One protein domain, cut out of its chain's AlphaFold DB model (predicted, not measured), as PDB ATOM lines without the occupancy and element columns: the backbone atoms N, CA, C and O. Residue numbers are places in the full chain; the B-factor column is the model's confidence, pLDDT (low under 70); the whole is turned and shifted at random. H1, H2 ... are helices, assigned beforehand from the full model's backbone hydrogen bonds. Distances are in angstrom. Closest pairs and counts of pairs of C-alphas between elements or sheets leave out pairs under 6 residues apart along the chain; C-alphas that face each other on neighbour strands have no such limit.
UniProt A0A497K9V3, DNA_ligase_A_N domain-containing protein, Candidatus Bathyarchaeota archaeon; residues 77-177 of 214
ATOM      1  N   ALA A  77     119.866 131.280 111.730       95.00
ATOM      2  CA  ALA A  77     120.699 131.757 112.835       95.00
ATOM      3  C   ALA A  77     120.028 131.583 114.209       95.00
ATOM      4  O   ALA A  77     120.704 131.240 115.179       95.00
ATOM      5  N   ILE A  78     118.710 131.797 114.289       96.94
ATOM      6  CA  ILE A  78     117.926 131.589 115.514       96.94
ATOM      7  C   ILE A  78     117.895 130.094 115.848       96.94
ATOM      8  O   ILE A  78     118.254 129.702 116.958       96.94
ATOM      9  N   VAL A  79     117.540 129.251 114.874       97.38
ATOM     10  CA  VAL A  79     117.423 127.798 115.078       97.38
ATOM     11  C   VAL A  79     118.769 127.175 115.455       97.38
ATOM     12  O   VAL A  79     118.852 126.439 116.436       97.38
ATOM     13  N   SER A  80     119.843 127.521 114.742       97.06
ATOM     14  CA  SER A  80     121.200 127.047 115.030       97.06
ATOM     15  C   SER A  80     121.685 127.476 116.415       97.06
ATOM     16  O   SER A  80     122.321 126.685 117.109       97.06
ATOM     17  N   SER A  81     121.372 128.703 116.853       97.31
ATOM     18  CA  SER A  81     121.695 129.176 118.210       97.31
ATOM     19  C   SER A  81     121.031 128.300 119.276       97.31
ATOM     20  O   SER A  81     121.699 127.813 120.193       97.31
ATOM     21  N   VAL A  82     119.735 128.018 119.106       97.94
ATOM     22  CA  VAL A  82     118.956 127.182 120.027       97.94
ATOM     23  C   VAL A  82     119.462 125.737 120.044       97.94
ATOM     24  O   VAL A  82     119.676 125.188 121.127       97.94
ATOM     25  N   ILE A  83     119.722 125.135 118.875       97.56
ATOM     26  CA  ILE A  83     120.284 123.776 118.763       97.56
ATOM     27  C   ILE A  83     121.607 123.687 119.526       97.56
ATOM     28  O   ILE A  83     121.745 122.830 120.398       97.56
ATOM     29  N   LYS A  84     122.554 124.599 119.259       96.69
ATOM     30  CA  LYS A  84     123.862 124.622 119.936       96.69
ATOM     31  C   LYS A  84     123.717 124.720 121.450       96.69
ATOM     32  O   LYS A  84     124.362 123.973 122.184       96.69
ATOM     33  N   LYS A  85     122.832 125.599 121.927       95.75
ATOM     34  CA  LYS A  85     122.591 125.807 123.359       95.75
ATOM     35  C   LYS A  85     121.995 124.569 124.039       95.75
ATOM     36  O   LYS A  85     122.496 124.149 125.083       95.75
ATOM     37  N   LEU A  86     120.958 123.963 123.457       94.06
ATOM     38  CA  LEU A  86     120.285 122.782 124.017       94.06
ATOM     39  C   LEU A  86     121.168 121.525 123.977       94.06
ATOM     40  O   LEU A  86     121.248 120.771 124.960       94.06
ATOM     41  N   ALA A  87     121.848 121.315 122.848       92.94
ATOM     42  CA  ALA A  87     122.757 120.194 122.655       92.94
ATOM     43  C   ALA A  87     124.091 120.380 123.395       92.94
ATOM     44  O   ALA A  87     124.757 119.388 123.683       92.94
ATOM     45  N   ARG A  88     124.428 121.620 123.786       93.94
ATOM     46  CA  ARG A  88     125.717 122.023 124.373       93.94
ATOM     47  C   ARG A  88     126.892 121.710 123.443       93.94
ATOM     48  O   ARG A  88     127.882 121.123 123.871       93.94
ATOM     49  N   VAL A  89     126.753 122.099 122.181       95.56
ATOM     50  CA  VAL A  89     127.773 121.922 121.139       95.56
ATOM     51  C   VAL A  89     128.212 123.268 120.570       95.56
ATOM     52  O   VAL A  89     127.503 124.269 120.692       95.56
ATOM     53  N   ASP A  90     129.393 123.291 119.966       95.88
ATOM     54  CA  ASP A  90     129.947 124.467 119.302       95.88
ATOM     55  C   ASP A  90     129.566 124.531 117.812       95.88
ATOM     56  O   ASP A  90     128.875 123.663 117.270       95.88
ATOM     57  N   ASP A  91     130.002 125.600 117.141       96.56
ATOM     58  CA  ASP A  91     129.785 125.781 115.703       96.56
ATOM     59  C   ASP A  91     130.465 124.700 114.865       96.56
ATOM     60  O   ASP A  91     129.889 124.267 113.872       96.56
ATOM     61  N   HIS A  92     131.650 124.233 115.272       96.94
ATOM     62  CA  HIS A  92     132.363 123.171 114.563       96.94
ATOM     63  C   HIS A  92     131.506 121.907 114.463       96.94
ATOM     64  O   HIS A  92     131.271 121.409 113.364       96.94
ATOM     65  N   THR A  93     130.980 121.437 115.595       97.00
ATOM     66  CA  THR A  93     130.130 120.242 115.655       97.00
ATOM     67  C   THR A  93     128.874 120.399 114.793       97.00
ATOM     68  O   THR A  93     128.507 119.488 114.051       97.00
ATOM     69  N   LEU A  94     128.215 121.566 114.847       97.25
ATOM     70  CA  LEU A  94     127.021 121.820 114.037       97.25
ATOM     71  C   LEU A  94     127.336 121.852 112.534       97.25
ATOM     72  O   LEU A  94     126.591 121.278 111.741       97.25
ATOM     73  N   ILE A  95     128.429 122.509 112.140       96.94
ATOM     74  CA  ILE A  95     128.867 122.603 110.741       96.94
ATOM     75  C   ILE A  95     129.279 121.228 110.207       96.94
ATOM     76  O   ILE A  95     128.953 120.901 109.070       96.94
ATOM     77  N   GLU A  96     129.955 120.407 111.007       97.56
ATOM     78  CA  GLU A  96     130.330 119.041 110.631       97.56
ATOM     79  C   GLU A  96     129.092 118.181 110.339       97.56
ATOM     80  O   GLU A  96     128.981 117.603 109.253       97.56
ATOM     81  N   ALA A  97     128.115 118.174 111.254       97.50
ATOM     82  CA  ALA A  97     126.847 117.472 111.057       97.50
ATOM     83  C   ALA A  97     126.077 118.012 109.838       97.50
ATOM     84  O   ALA A  97     125.508 117.247 109.053       97.50
ATOM     85  N   LEU A  98     126.093 119.331 109.625       96.44
ATOM     86  CA  LEU A  98     125.459 119.950 108.466       96.44
ATOM     87  C   LEU A  98     126.142 119.561 107.149       96.44
ATOM     88  O   LEU A  98     125.452 119.260 106.183       96.44
ATOM     89  N   ASN A  99     127.472 119.518 107.098       97.56
ATOM     90  CA  ASN A  99     128.211 119.107 105.901       97.56
ATOM     91  C   ASN A  99     127.929 117.647 105.529       97.56
ATOM     92  O   ASN A  99     127.880 117.304 104.348       97.56
ATOM     93  N   LYS A 100     127.719 116.788 106.531       97.12
ATOM     94  CA  LYS A 100     127.372 115.379 106.335       97.12
ATOM     95  C   LYS A 100     125.940 115.186 105.829       97.12
ATOM     96  O   LYS A 100     125.696 114.312 105.001       97.12
ATOM     97  N   THR A 101     124.996 115.975 106.338       95.88
ATOM     98  CA  THR A 101     123.555 115.766 106.110       95.88
ATOM     99  C   THR A 101     122.952 116.671 105.034       95.88
ATOM    100  O   THR A 101     121.968 116.299 104.397       95.88
ATOM    101  N   GLY A 102     123.521 117.859 104.824       94.75
ATOM    102  CA  GLY A 102     123.012 118.895 103.924       94.75
ATOM    103  C   GLY A 102     121.690 119.540 104.365       94.75
ATOM    104  O   GLY A 102     121.051 120.204 103.552       94.75
ATOM    105  N   ASP A 103     121.247 119.327 105.609       95.06
ATOM    106  CA  ASP A 103     119.932 119.743 106.120       95.06
ATOM    107  C   ASP A 103     119.998 120.002 107.636       95.06
ATOM    108  O   ASP A 103     120.440 119.132 108.384       95.06
ATOM    109  N   LEU A 104     119.543 121.171 108.119       96.38
ATOM    110  CA  LEU A 104     119.635 121.504 109.555       96.38
ATOM    111  C   LEU A 104     118.837 120.545 110.433       96.38
ATOM    112  O   LEU A 104     119.261 120.240 111.543       96.38
ATOM    113  N   GLY A 105     117.672 120.099 109.958       97.19
ATOM    114  CA  GLY A 105     116.821 119.187 110.712       97.19
ATOM    115  C   GLY A 105     117.503 117.839 110.905       97.19
ATOM    116  O   GLY A 105     117.541 117.326 112.018       97.19
ATOM    117  N   ALA A 106     118.090 117.288 109.843       97.38
ATOM    118  CA  ALA A 106     118.870 116.056 109.913       97.38
ATOM    119  C   ALA A 106     120.156 116.218 110.748       97.38
ATOM    120  O   ALA A 106     120.472 115.337 111.542       97.38
ATOM    121  N   ALA A 107     120.858 117.351 110.635       97.81
ATOM    122  CA  ALA A 107     122.011 117.651 111.485       97.81
ATOM    123  C   ALA A 107     121.622 117.710 112.972       97.81
ATOM    124  O   ALA A 107     122.314 117.153 113.824       97.81
ATOM    125  N   ALA A 108     120.489 118.344 113.292       97.62
ATOM    126  CA  ALA A 108     119.952 118.382 114.647       97.62
ATOM    127  C   ALA A 108     119.596 116.973 115.145       97.62
ATOM    128  O   ALA A 108     119.993 116.606 116.247       97.62
ATOM    129  N   GLU A 109     118.918 116.162 114.327       97.62
ATOM    130  CA  GLU A 109     118.614 114.757 114.642       97.62
ATOM    131  C   GLU A 109     119.866 113.995 115.086       97.62
ATOM    132  O   GLU A 109     119.864 113.347 116.132       97.62
ATOM    133  N   GLU A 110     120.943 114.096 114.304       96.94
ATOM    134  CA  GLU A 110     122.206 113.406 114.554       96.94
ATOM    135  C   GLU A 110     122.834 113.853 115.881       96.94
ATOM    136  O   GLU A 110     123.115 113.020 116.747       96.94
ATOM    137  N   ILE A 111     122.945 115.167 116.096       96.38
ATOM    138  CA  ILE A 111     123.515 115.756 117.317       96.38
ATOM    139  C   ILE A 111     122.727 115.336 118.569       96.38
ATOM    140  O   ILE A 111     123.312 114.950 119.587       96.38
ATOM    141  N   PHE A 112     121.394 115.417 118.526       94.62
ATOM    142  CA  PHE A 112     120.556 115.087 119.680       94.62
ATOM    143  C   PHE A 112     120.507 113.579 119.944       94.62
ATOM    144  O   PHE A 112     120.556 113.179 121.110       94.62
ATOM    145  N   ARG A 113     120.511 112.740 118.902       93.69
ATOM    146  CA  ARG A 113     120.552 111.279 119.047       93.69
ATOM    147  C   ARG A 113     121.854 110.812 119.694       93.69
ATOM    148  O   ARG A 113     121.824 109.992 120.609       93.69
ATOM    149  N   GLU A 114     122.998 111.370 119.301       88.88
ATOM    150  CA  GLU A 114     124.271 111.073 119.968       88.88
ATOM    151  C   GLU A 114     124.274 111.472 121.448       88.88
ATOM    152  O   GLU A 114     124.857 110.783 122.287       88.88
ATOM    153  N   ARG A 115     123.628 112.593 121.784       83.69
ATOM    154  CA  ARG A 115     123.514 113.075 123.164       83.69
ATOM    155  C   ARG A 115     122.611 112.187 124.015       83.69
ATOM    156  O   ARG A 115     122.952 111.947 125.171       83.69
ATOM    157  N   GLU A 116     121.483 111.729 123.480       81.06
ATOM    158  CA  GLU A 116     120.597 110.789 124.172       81.06
ATOM    159  C   GLU A 116     121.303 109.478 124.482       81.06
ATOM    160  O   GLU A 116     121.254 109.030 125.619       81.06
ATOM    161  N   LEU A 117     122.056 108.919 123.531       75.50
ATOM    162  CA  LEU A 117     122.847 107.704 123.764       75.50
ATOM    163  C   LEU A 117     123.885 107.874 124.890       75.50
ATOM    164  O   LEU A 117     124.242 106.906 125.558       75.50
ATOM    165  N   LYS A 118     124.368 109.105 125.109       74.69
ATOM    166  CA  LYS A 118     125.319 109.459 126.178       74.69
ATOM    167  C   LYS A 118     124.642 109.738 127.529       74.69
ATOM    168  O   LYS A 118     125.335 109.772 128.545       74.69
ATOM    169  N   LYS A 119     123.323 109.954 127.576       66.94
ATOM    170  CA  LYS A 119     122.555 110.168 128.814       66.94
ATOM    171  C   LYS A 119     121.791 108.893 129.185       66.94
ATOM    172  O   LYS A 119     121.133 108.293 128.350       66.94
ATOM    173  N   GLN A 120     121.830 108.480 130.452       56.53
ATOM    174  CA  GLN A 120     120.896 107.454 130.933       56.53
ATOM    175  C   GLN A 120     119.463 107.982 130.790       56.53
ATOM    176  O   GLN A 120     119.199 109.120 131.179       56.53
ATOM    177  N   ALA A 121     118.578 107.173 130.196       55.47
ATOM    178  CA  ALA A 121     117.207 107.549 129.865       55.47
ATOM    179  C   ALA A 121     116.499 108.179 131.075       55.47
ATOM    180  O   ALA A 121     116.347 107.550 132.123       55.47
ATOM    181  N   SER A 122     116.092 109.440 130.921       51.47
ATOM    182  CA  SER A 122     115.218 110.118 131.873       51.47
ATOM    183  C   SER A 122     113.845 109.459 131.810       51.47
ATOM    184  O   SER A 122     113.294 109.255 130.730       51.47
ATOM    185  N   LEU A 123     113.306 109.081 132.966       52.41
ATOM    186  CA  LEU A 123     111.984 108.484 133.062       52.41
ATOM    187  C   LEU A 123     110.931 109.594 132.967       52.41
ATOM    188  O   LEU A 123     110.813 110.413 133.874       52.41
ATOM    189  N   ILE A 124     110.127 109.508 131.904       54.31
ATOM    190  CA  ILE A 124     108.872 110.233 131.666       54.31
ATOM    191  C   ILE A 124     109.078 111.657 131.135       54.31
ATOM    192  O   ILE A 124     108.936 112.636 131.865       54.31
ATOM    193  N   ASP A 125     109.312 111.762 129.827       64.44
ATOM    194  CA  ASP A 125     108.973 112.978 129.090       64.44
ATOM    195  C   ASP A 125     107.513 112.906 128.627       64.44
ATOM    196  O   ASP A 125     106.995 111.860 128.219       64.44
ATOM    197  N   LYS A 126     106.810 114.029 128.771       74.06
ATOM    198  CA  LYS A 126     105.446 114.199 128.276       74.06
ATOM    199  C   LYS A 126     105.484 114.122 126.749       74.06
ATOM    200  O   LYS A 126     106.186 114.906 126.124       74.06
ATOM    201  N   GLU A 127     104.688 113.232 126.165       88.75
ATOM    202  CA  GLU A 127     104.575 113.097 124.709       88.75
ATOM    203  C   GLU A 127     104.133 114.425 124.067       88.75
ATOM    204  O   GLU A 127     103.103 115.000 124.441       88.75
ATOM    205  N   LEU A 128     104.925 114.921 123.110       94.44
ATOM    206  CA  LEU A 128     104.636 116.148 122.377       94.44
ATOM    207  C   LEU A 128     103.454 115.925 121.425       94.44
ATOM    208  O   LEU A 128     103.394 114.932 120.699       94.44
ATOM    209  N   THR A 129     102.502 116.858 121.392       96.56
ATOM    210  CA  THR A 129     101.290 116.727 120.566       96.56
ATOM    211  C   THR A 129     101.198 117.739 119.428       96.56
ATOM    212  O   THR A 129     101.819 118.798 119.477       96.56
ATOM    213  N   ILE A 130     100.347 117.470 118.427       97.25
ATOM    214  CA  ILE A 130     100.038 118.425 117.345       97.25
ATOM    215  C   ILE A 130      99.566 119.775 117.902       97.25
ATOM    216  O   ILE A 130     100.013 120.824 117.438       97.25
ATOM    217  N   SER A 131      98.716 119.764 118.933       95.44
ATOM    218  CA  SER A 131      98.262 120.989 119.599       95.44
ATOM    219  C   SER A 131      99.395 121.742 120.314       95.44
ATOM    220  O   SER A 131      99.393 122.971 120.330       95.44
ATOM    221  N   ASP A 132     100.368 121.048 120.911       95.81
ATOM    222  CA  ASP A 132     101.529 121.697 121.543       95.81
ATOM    223  C   ASP A 132     102.430 122.376 120.503       95.81
ATOM    224  O   ASP A 132     102.858 123.519 120.700       95.81
ATOM    225  N   VAL A 133     102.653 121.705 119.368       97.25
ATOM    226  CA  VAL A 133     103.405 122.257 118.234       97.25
ATOM    227  C   VAL A 133     102.702 123.487 117.670       97.25
ATOM    228  O   VAL A 133     103.314 124.550 117.580       97.25
ATOM    229  N   ALA A 134     101.407 123.382 117.360       96.12
ATOM    230  CA  ALA A 134     100.633 124.483 116.794       96.12
ATOM    231  C   ALA A 134     100.630 125.723 117.704       96.12
ATOM    232  O   ALA A 134     100.925 126.822 117.239       96.12
ATOM    233  N   ARG A 135     100.398 125.545 119.014       96.06
ATOM    234  CA  ARG A 135     100.430 126.653 119.986       96.06
ATOM    235  C   ARG A 135     101.796 127.322 120.083       96.06
ATOM    236  O   ARG A 135     101.873 128.537 120.254       96.06
ATOM    237  N   SER A 136     102.871 126.546 119.985       97.00
ATOM    238  CA  SER A 136     104.231 127.093 120.033       97.00
ATOM    239  C   SER A 136     104.547 127.906 118.778       97.00
ATOM    240  O   SER A 136     105.125 128.982 118.883       97.00
ATOM    241  N   LEU A 137     104.125 127.430 117.602       96.75
ATOM    242  CA  LEU A 137     104.279 128.155 116.337       96.75
ATOM    243  C   LEU A 137     103.459 129.451 116.321       96.75
ATOM    244  O   LEU A 137     103.974 130.489 115.914       96.75
ATOM    245  N   GLU A 138     102.227 129.416 116.829       96.06
ATOM    246  CA  GLU A 138     101.394 130.609 117.011       96.06
ATOM    247  C   GLU A 138     102.048 131.619 117.961       96.06
ATOM    248  O   GLU A 138     102.243 132.774 117.593       96.06
ATOM    249  N   SER A 139     102.515 131.157 119.125       96.69
ATOM    250  CA  SER A 139     103.230 132.008 120.085       96.69
ATOM    251  C   SER A 139     104.480 132.643 119.470       96.69
ATOM    252  O   SER A 139     104.794 133.792 119.754       96.69
ATOM    253  N   ILE A 140     105.212 131.916 118.617       97.00
ATOM    254  CA  ILE A 140     106.380 132.452 117.902       97.00
ATOM    255  C   ILE A 140     105.963 133.554 116.928       97.00
ATOM    256  O   ILE A 140     106.628 134.588 116.878       97.00
ATOM    257  N   ALA A 141     104.887 133.357 116.170       95.62
ATOM    258  CA  ALA A 141     104.419 134.331 115.189       95.62
ATOM    259  C   ALA A 141     103.936 135.645 115.826       95.62
ATOM    260  O   ALA A 141     104.101 136.713 115.245       95.62
ATOM    261  N   GLU A 142     103.391 135.588 117.042       95.88
ATOM    262  CA  GLU A 142     102.951 136.772 117.795       95.88
ATOM    263  C   GLU A 142     104.115 137.603 118.366       95.88
ATOM    264  O   GLU A 142     103.948 138.767 118.741       95.88
ATOM    265  N   LEU A 143     105.322 137.032 118.440       96.38
ATOM    266  CA  LEU A 143     106.492 137.720 118.975       96.38
ATOM    267  C   LEU A 143     107.103 138.655 117.929       96.38
ATOM    268  O   LEU A 143     107.930 138.258 117.111       96.38
ATOM    269  N   VAL A 144     106.758 139.935 118.025       93.25
ATOM    270  CA  VAL A 144     107.289 141.002 117.166       93.25
ATOM    271  C   VAL A 144     107.948 142.124 117.977       93.25
ATOM    272  O   VAL A 144     107.790 142.223 119.201       93.25
ATOM    273  N   GLY A 145     108.723 142.962 117.285       93.19
ATOM    274  CA  GLY A 145     109.377 144.142 117.855       93.19
ATOM    275  C   GLY A 145     110.665 143.854 118.632       93.19
ATOM    276  O   GLY A 145     111.318 142.822 118.470       93.19
ATOM    277  N   GLU A 146     111.057 144.808 119.476       94.81
ATOM    278  CA  GLU A 146     112.289 144.733 120.260       94.81
ATOM    279  C   GLU A 146     112.309 143.489 121.171       94.81
ATOM    280  O   GLU A 146     111.290 143.059 121.727       94.81
ATOM    281  N   GLY A 147     113.466 142.830 121.256       94.94
ATOM    282  CA  GLY A 147     113.629 141.589 122.020       94.94
ATOM    283  C   GLY A 147     112.818 140.391 121.497       94.94
ATOM    284  O   GLY A 147     112.754 139.365 122.173       94.94
ATOM    285  N   ALA A 148     112.176 140.478 120.322       95.50
ATOM    286  CA  ALA A 148     111.425 139.356 119.750       95.50
ATOM    287  C   ALA A 148     112.314 138.133 119.517       95.50
ATOM    288  O   ALA A 148     111.912 137.021 119.842       95.50
ATOM    289  N   ARG A 149     113.546 138.337 119.029       95.94
ATOM    290  CA  ARG A 149     114.511 137.255 118.800       95.94
ATOM    291  C   ARG A 149     114.728 136.399 120.050       95.94
ATOM    292  O   ARG A 149     114.520 135.195 119.999       95.94
ATOM    293  N   GLU A 150     115.101 137.014 121.168       96.69
ATOM    294  CA  GLU A 150     115.375 136.297 122.421       96.69
ATOM    295  C   GLU A 150     114.128 135.587 122.957       96.69
ATOM    296  O   GLU A 150     114.212 134.484 123.492       96.69
ATOM    297  N   ARG A 151     112.949 136.203 122.806       97.31
ATOM    298  CA  ARG A 151     111.677 135.578 123.187       97.31
ATOM    299  C   ARG A 151     111.361 134.364 122.304       97.31
ATOM    300  O   ARG A 151     110.963 133.335 122.844       97.31
ATOM    301  N   LYS A 152     111.601 134.442 120.989       97.88
ATOM    302  CA  LYS A 152     111.453 133.311 120.055       97.88
ATOM    303  C   LYS A 152     112.418 132.183 120.402       97.88
ATOM    304  O   LYS A 152     111.990 131.038 120.485       97.88
ATOM    305  N   GLU A 153     113.682 132.506 120.682       97.81
ATOM    306  CA  GLU A 153     114.683 131.527 121.128       97.81
ATOM    307  C   GLU A 153     114.206 130.775 122.384       97.81
ATOM    308  O   GLU A 153     114.287 129.553 122.413       97.81
ATOM    309  N   ARG A 154     113.589 131.449 123.367       97.44
ATOM    310  CA  ARG A 154     113.027 130.782 124.565       97.44
ATOM    311  C   ARG A 154     111.873 129.826 124.254       97.44
ATOM    312  O   ARG A 154     111.816 128.746 124.839       97.44
ATOM    313  N   VAL A 155     110.954 130.203 123.360       97.88
ATOM    314  CA  VAL A 155     109.849 129.310 122.955       97.88
ATOM    315  C   VAL A 155     110.401 128.092 122.212       97.88
ATOM    316  O   VAL A 155     110.014 126.962 122.506       97.88
ATOM    317  N   LEU A 156     111.363 128.309 121.311       97.56
ATOM    318  CA  LEU A 156     112.053 127.244 120.587       97.56
ATOM    319  C   LEU A 156     112.825 126.309 121.521       97.56
ATOM    320  O   LEU A 156     112.740 125.095 121.368       97.56
ATOM    321  N   GLU A 157     113.534 126.852 122.512       96.38
ATOM    322  CA  GLU A 157     114.217 126.066 123.544       96.38
ATOM    323  C   GLU A 157     113.237 125.170 124.307       96.38
ATOM    324  O   GLU A 157     113.538 124.007 124.567       96.38
ATOM    325  N   SER A 158     112.054 125.698 124.637       94.88
ATOM    326  CA  SER A 158     111.023 124.953 125.356       94.88
ATOM    327  C   SER A 158     110.461 123.795 124.534       94.88
ATOM    328  O   SER A 158     110.387 122.682 125.053       94.88
ATOM    329  N   ILE A 159     110.073 124.024 123.275       95.81
ATOM    330  CA  ILE A 159     109.480 122.964 122.447       95.81
ATOM    331  C   ILE A 159     110.521 121.939 121.983       95.81
ATOM    332  O   ILE A 159     110.268 120.742 122.077       95.81
ATOM    333  N   LEU A 160     111.713 122.372 121.550       95.12
ATOM    334  CA  LEU A 160     112.777 121.454 121.124       95.12
ATOM    335  C   LEU A 160     113.358 120.663 122.301       95.12
ATOM    336  O   LEU A 160     113.816 119.544 122.114       95.12
ATOM    337  N   GLY A 161     113.329 121.219 123.515       92.25
ATOM    338  CA  GLY A 161     113.771 120.522 124.723       92.25
ATOM    339  C   GLY A 161     112.848 119.385 125.179       92.25
ATOM    340  O   GLY A 161     113.290 118.574 125.986       92.25
ATOM    341  N   GLN A 162     111.605 119.337 124.686       90.94
ATOM    342  CA  GLN A 162     110.614 118.284 124.967       90.94
ATOM    343  C   GLN A 162     110.540 117.218 123.863       90.94
ATOM    344  O   GLN A 162     109.807 116.248 124.009       90.94
ATOM    345  N   ALA A 163     111.219 117.439 122.738       93.19
ATOM    346  CA  ALA A 163     111.078 116.642 121.531       93.19
ATOM    347  C   ALA A 163     112.164 115.560 121.446       93.19
ATOM    348  O   ALA A 163     113.340 115.834 121.697       93.19
ATOM    349  N   ASP A 164     111.784 114.363 120.994       92.44
ATOM    350  CA  ASP A 164     112.741 113.320 120.605       92.44
ATOM    351  C   ASP A 164     113.597 113.781 119.402       92.44
ATOM    352  O   ASP A 164     113.154 114.631 118.623       92.44
ATOM    353  N   PRO A 165     114.756 113.159 119.110       95.56
ATOM    354  CA  PRO A 165     115.593 113.535 117.967       95.56
ATOM    355  C   PRO A 165     114.852 113.554 116.621       95.56
ATOM    356  O   PRO A 165     115.017 114.490 115.836       95.56
ATOM    357  N   ASP A 166     113.986 112.564 116.366       96.19
ATOM    358  CA  ASP A 166     113.163 112.530 115.147       96.19
ATOM    359  C   ASP A 166     112.185 113.714 115.092       96.19
ATOM    360  O   ASP A 166     111.910 114.263 114.026       96.19
ATOM    361  N   GLU A 167     111.628 114.104 116.240       97.50
ATOM    362  CA  GLU A 167     110.690 115.218 116.344       97.50
ATOM    363  C   GLU A 167     111.411 116.556 116.176       97.50
ATOM    364  O   GLU A 167     110.932 117.409 115.430       97.50
ATOM    365  N   ILE A 168     112.604 116.705 116.764       97.69
ATOM    366  CA  ILE A 168     113.489 117.858 116.567       97.69
ATOM    367  C   ILE A 168     113.758 118.074 115.079       97.69
ATOM    368  O   ILE A 168     113.603 119.198 114.597       97.69
ATOM    369  N   LYS A 169     114.090 117.013 114.328       98.12
ATOM    370  CA  LYS A 169     114.309 117.112 112.878       98.12
ATOM    371  C   LYS A 169     113.148 117.793 112.169       98.12
ATOM    372  O   LYS A 169     113.356 118.725 111.392       98.12
ATOM    373  N   TYR A 170     111.929 117.315 112.404       98.00
ATOM    374  CA  TYR A 170     110.767 117.833 111.692       98.00
ATOM    375  C   TYR A 170     110.276 119.165 112.238       98.00
ATOM    376  O   TYR A 170     109.812 119.973 111.443       98.00
ATOM    377  N   LEU A 171     110.445 119.456 113.529       97.69
ATOM    378  CA  LEU A 171     110.221 120.801 114.058       97.69
ATOM    379  C   LEU A 171     111.126 121.811 113.356       97.69
ATOM    380  O   LEU A 171     110.630 122.811 112.851       97.69
ATOM    381  N   VAL A 172     112.425 121.527 113.243       97.62
ATOM    382  CA  VAL A 172     113.375 122.387 112.523       97.62
ATOM    383  C   VAL A 172     112.961 122.572 111.062       97.62
ATOM    384  O   VAL A 172     112.925 123.699 110.575       97.62
ATOM    385  N   LYS A 173     112.582 121.492 110.371       97.00
ATOM    386  CA  LYS A 173     112.097 121.571 108.985       97.00
ATOM    387  C   LYS A 173     110.818 122.404 108.847       97.00
ATOM    388  O   LYS A 173     110.716 123.177 107.901       97.00
ATOM    389  N   ILE A 174     109.872 122.293 109.780       96.31
ATOM    390  CA  ILE A 174     108.633 123.092 109.802       96.31
ATOM    391  C   ILE A 174     108.945 124.568 110.064       96.31
ATOM    392  O   ILE A 174     108.420 125.433 109.369       96.31
ATOM    393  N   LEU A 175     109.821 124.859 111.030       95.56
ATOM    394  CA  LEU A 175     110.233 126.222 111.383       95.56
ATOM    395  C   LEU A 175     110.882 126.955 110.207       95.56
ATOM    396  O   LEU A 175     110.690 128.159 110.055       95.56
ATOM    397  N   LEU A 176     111.641 126.225 109.388       93.75
ATOM    398  CA  LEU A 176     112.322 126.752 108.208       93.75
ATOM    399  C   LEU A 176     111.479 126.663 106.924       93.75
ATOM    400  O   LEU A 176     111.867 127.234 105.911       93.75
ATOM    401  N   GLY A 177     110.344 125.959 106.947       91.94
ATOM    402  CA  GLY A 177     109.492 125.743 105.774       91.94
ATOM    403  C   GLY A 177     110.027 124.721 104.760       91.94
ATOM    404  O   GLY A 177     109.585 124.684 103.612       91.94
TER     405      GLY A 177
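Overview. This is residues 77 to 177 of the 214 residues of the protein "DNA_ligase_A_N domain-containing protein" of Candidatus Bathyarchaeota archaeon (UniProt A0A497K9V3). The longest helix, H3, lies side by side with H1 and H6 in a triangle, H1 running the same way and H6 running back; H2 packs across H3, and on the other side of the triangle a helical hairpin, H4 and H5, packs through H5 on H1. A long link joins H3 to the hairpin, and residues 117 to 124 stick out. The printed part has 101 residues with six named helices, H1 to H6 in order, and no named strand: all helix. It is compact, with a radius of gyration of the C-alphas of 13.5 A, spanning 36 by 31 by 21 A.

Along the chain. H3, residues 104 to 118, is 21.3 A long, beginning at C-alpha 104 (119.635, 121.504, 109.555). H1 is residues 77 to 87, from C-alpha 77 at (120.699, 131.757, 112.835), and H2 91 to 101. H4, residues 130 to 142, is 18.6 A long; H5, 148 to 160, 18.0 A. H6, residues 165 to 176, ends at (112.322, 126.752, 108.208).

Arrangement. H3 touches H6 at a shallow tilt of 25 degrees, opposite ways; their closest C-alphas, of Gly 105 and Lys 169, are 3.9 A apart. H3 touches H1 at 10 degrees, the same way, closest at C-alphas 87 and 112, 6.3 A. H2 touches H3, closest at C-alphas 97 and 107, 4.9 A. H1 touches H5 at a steep tilt of 42 degrees, closest at C-alphas 82 and 157, 6.0 A. H4 and H5 form a hairpin, closest at C-alphas 140 and 152, 5.6 A. H3 and H4 are apart. In the six helices each O i to N i+4 pair is within hydrogen-bond range.

Size, cuts and confidence. The two C-alphas farthest apart, of Gln 120 and Gly 145, are 40.6 A apart. The printed part has no cut. The link H3 to H4, 11 residues, is long; the other four are tight. Residues 119 to 125 have pLDDT under 70.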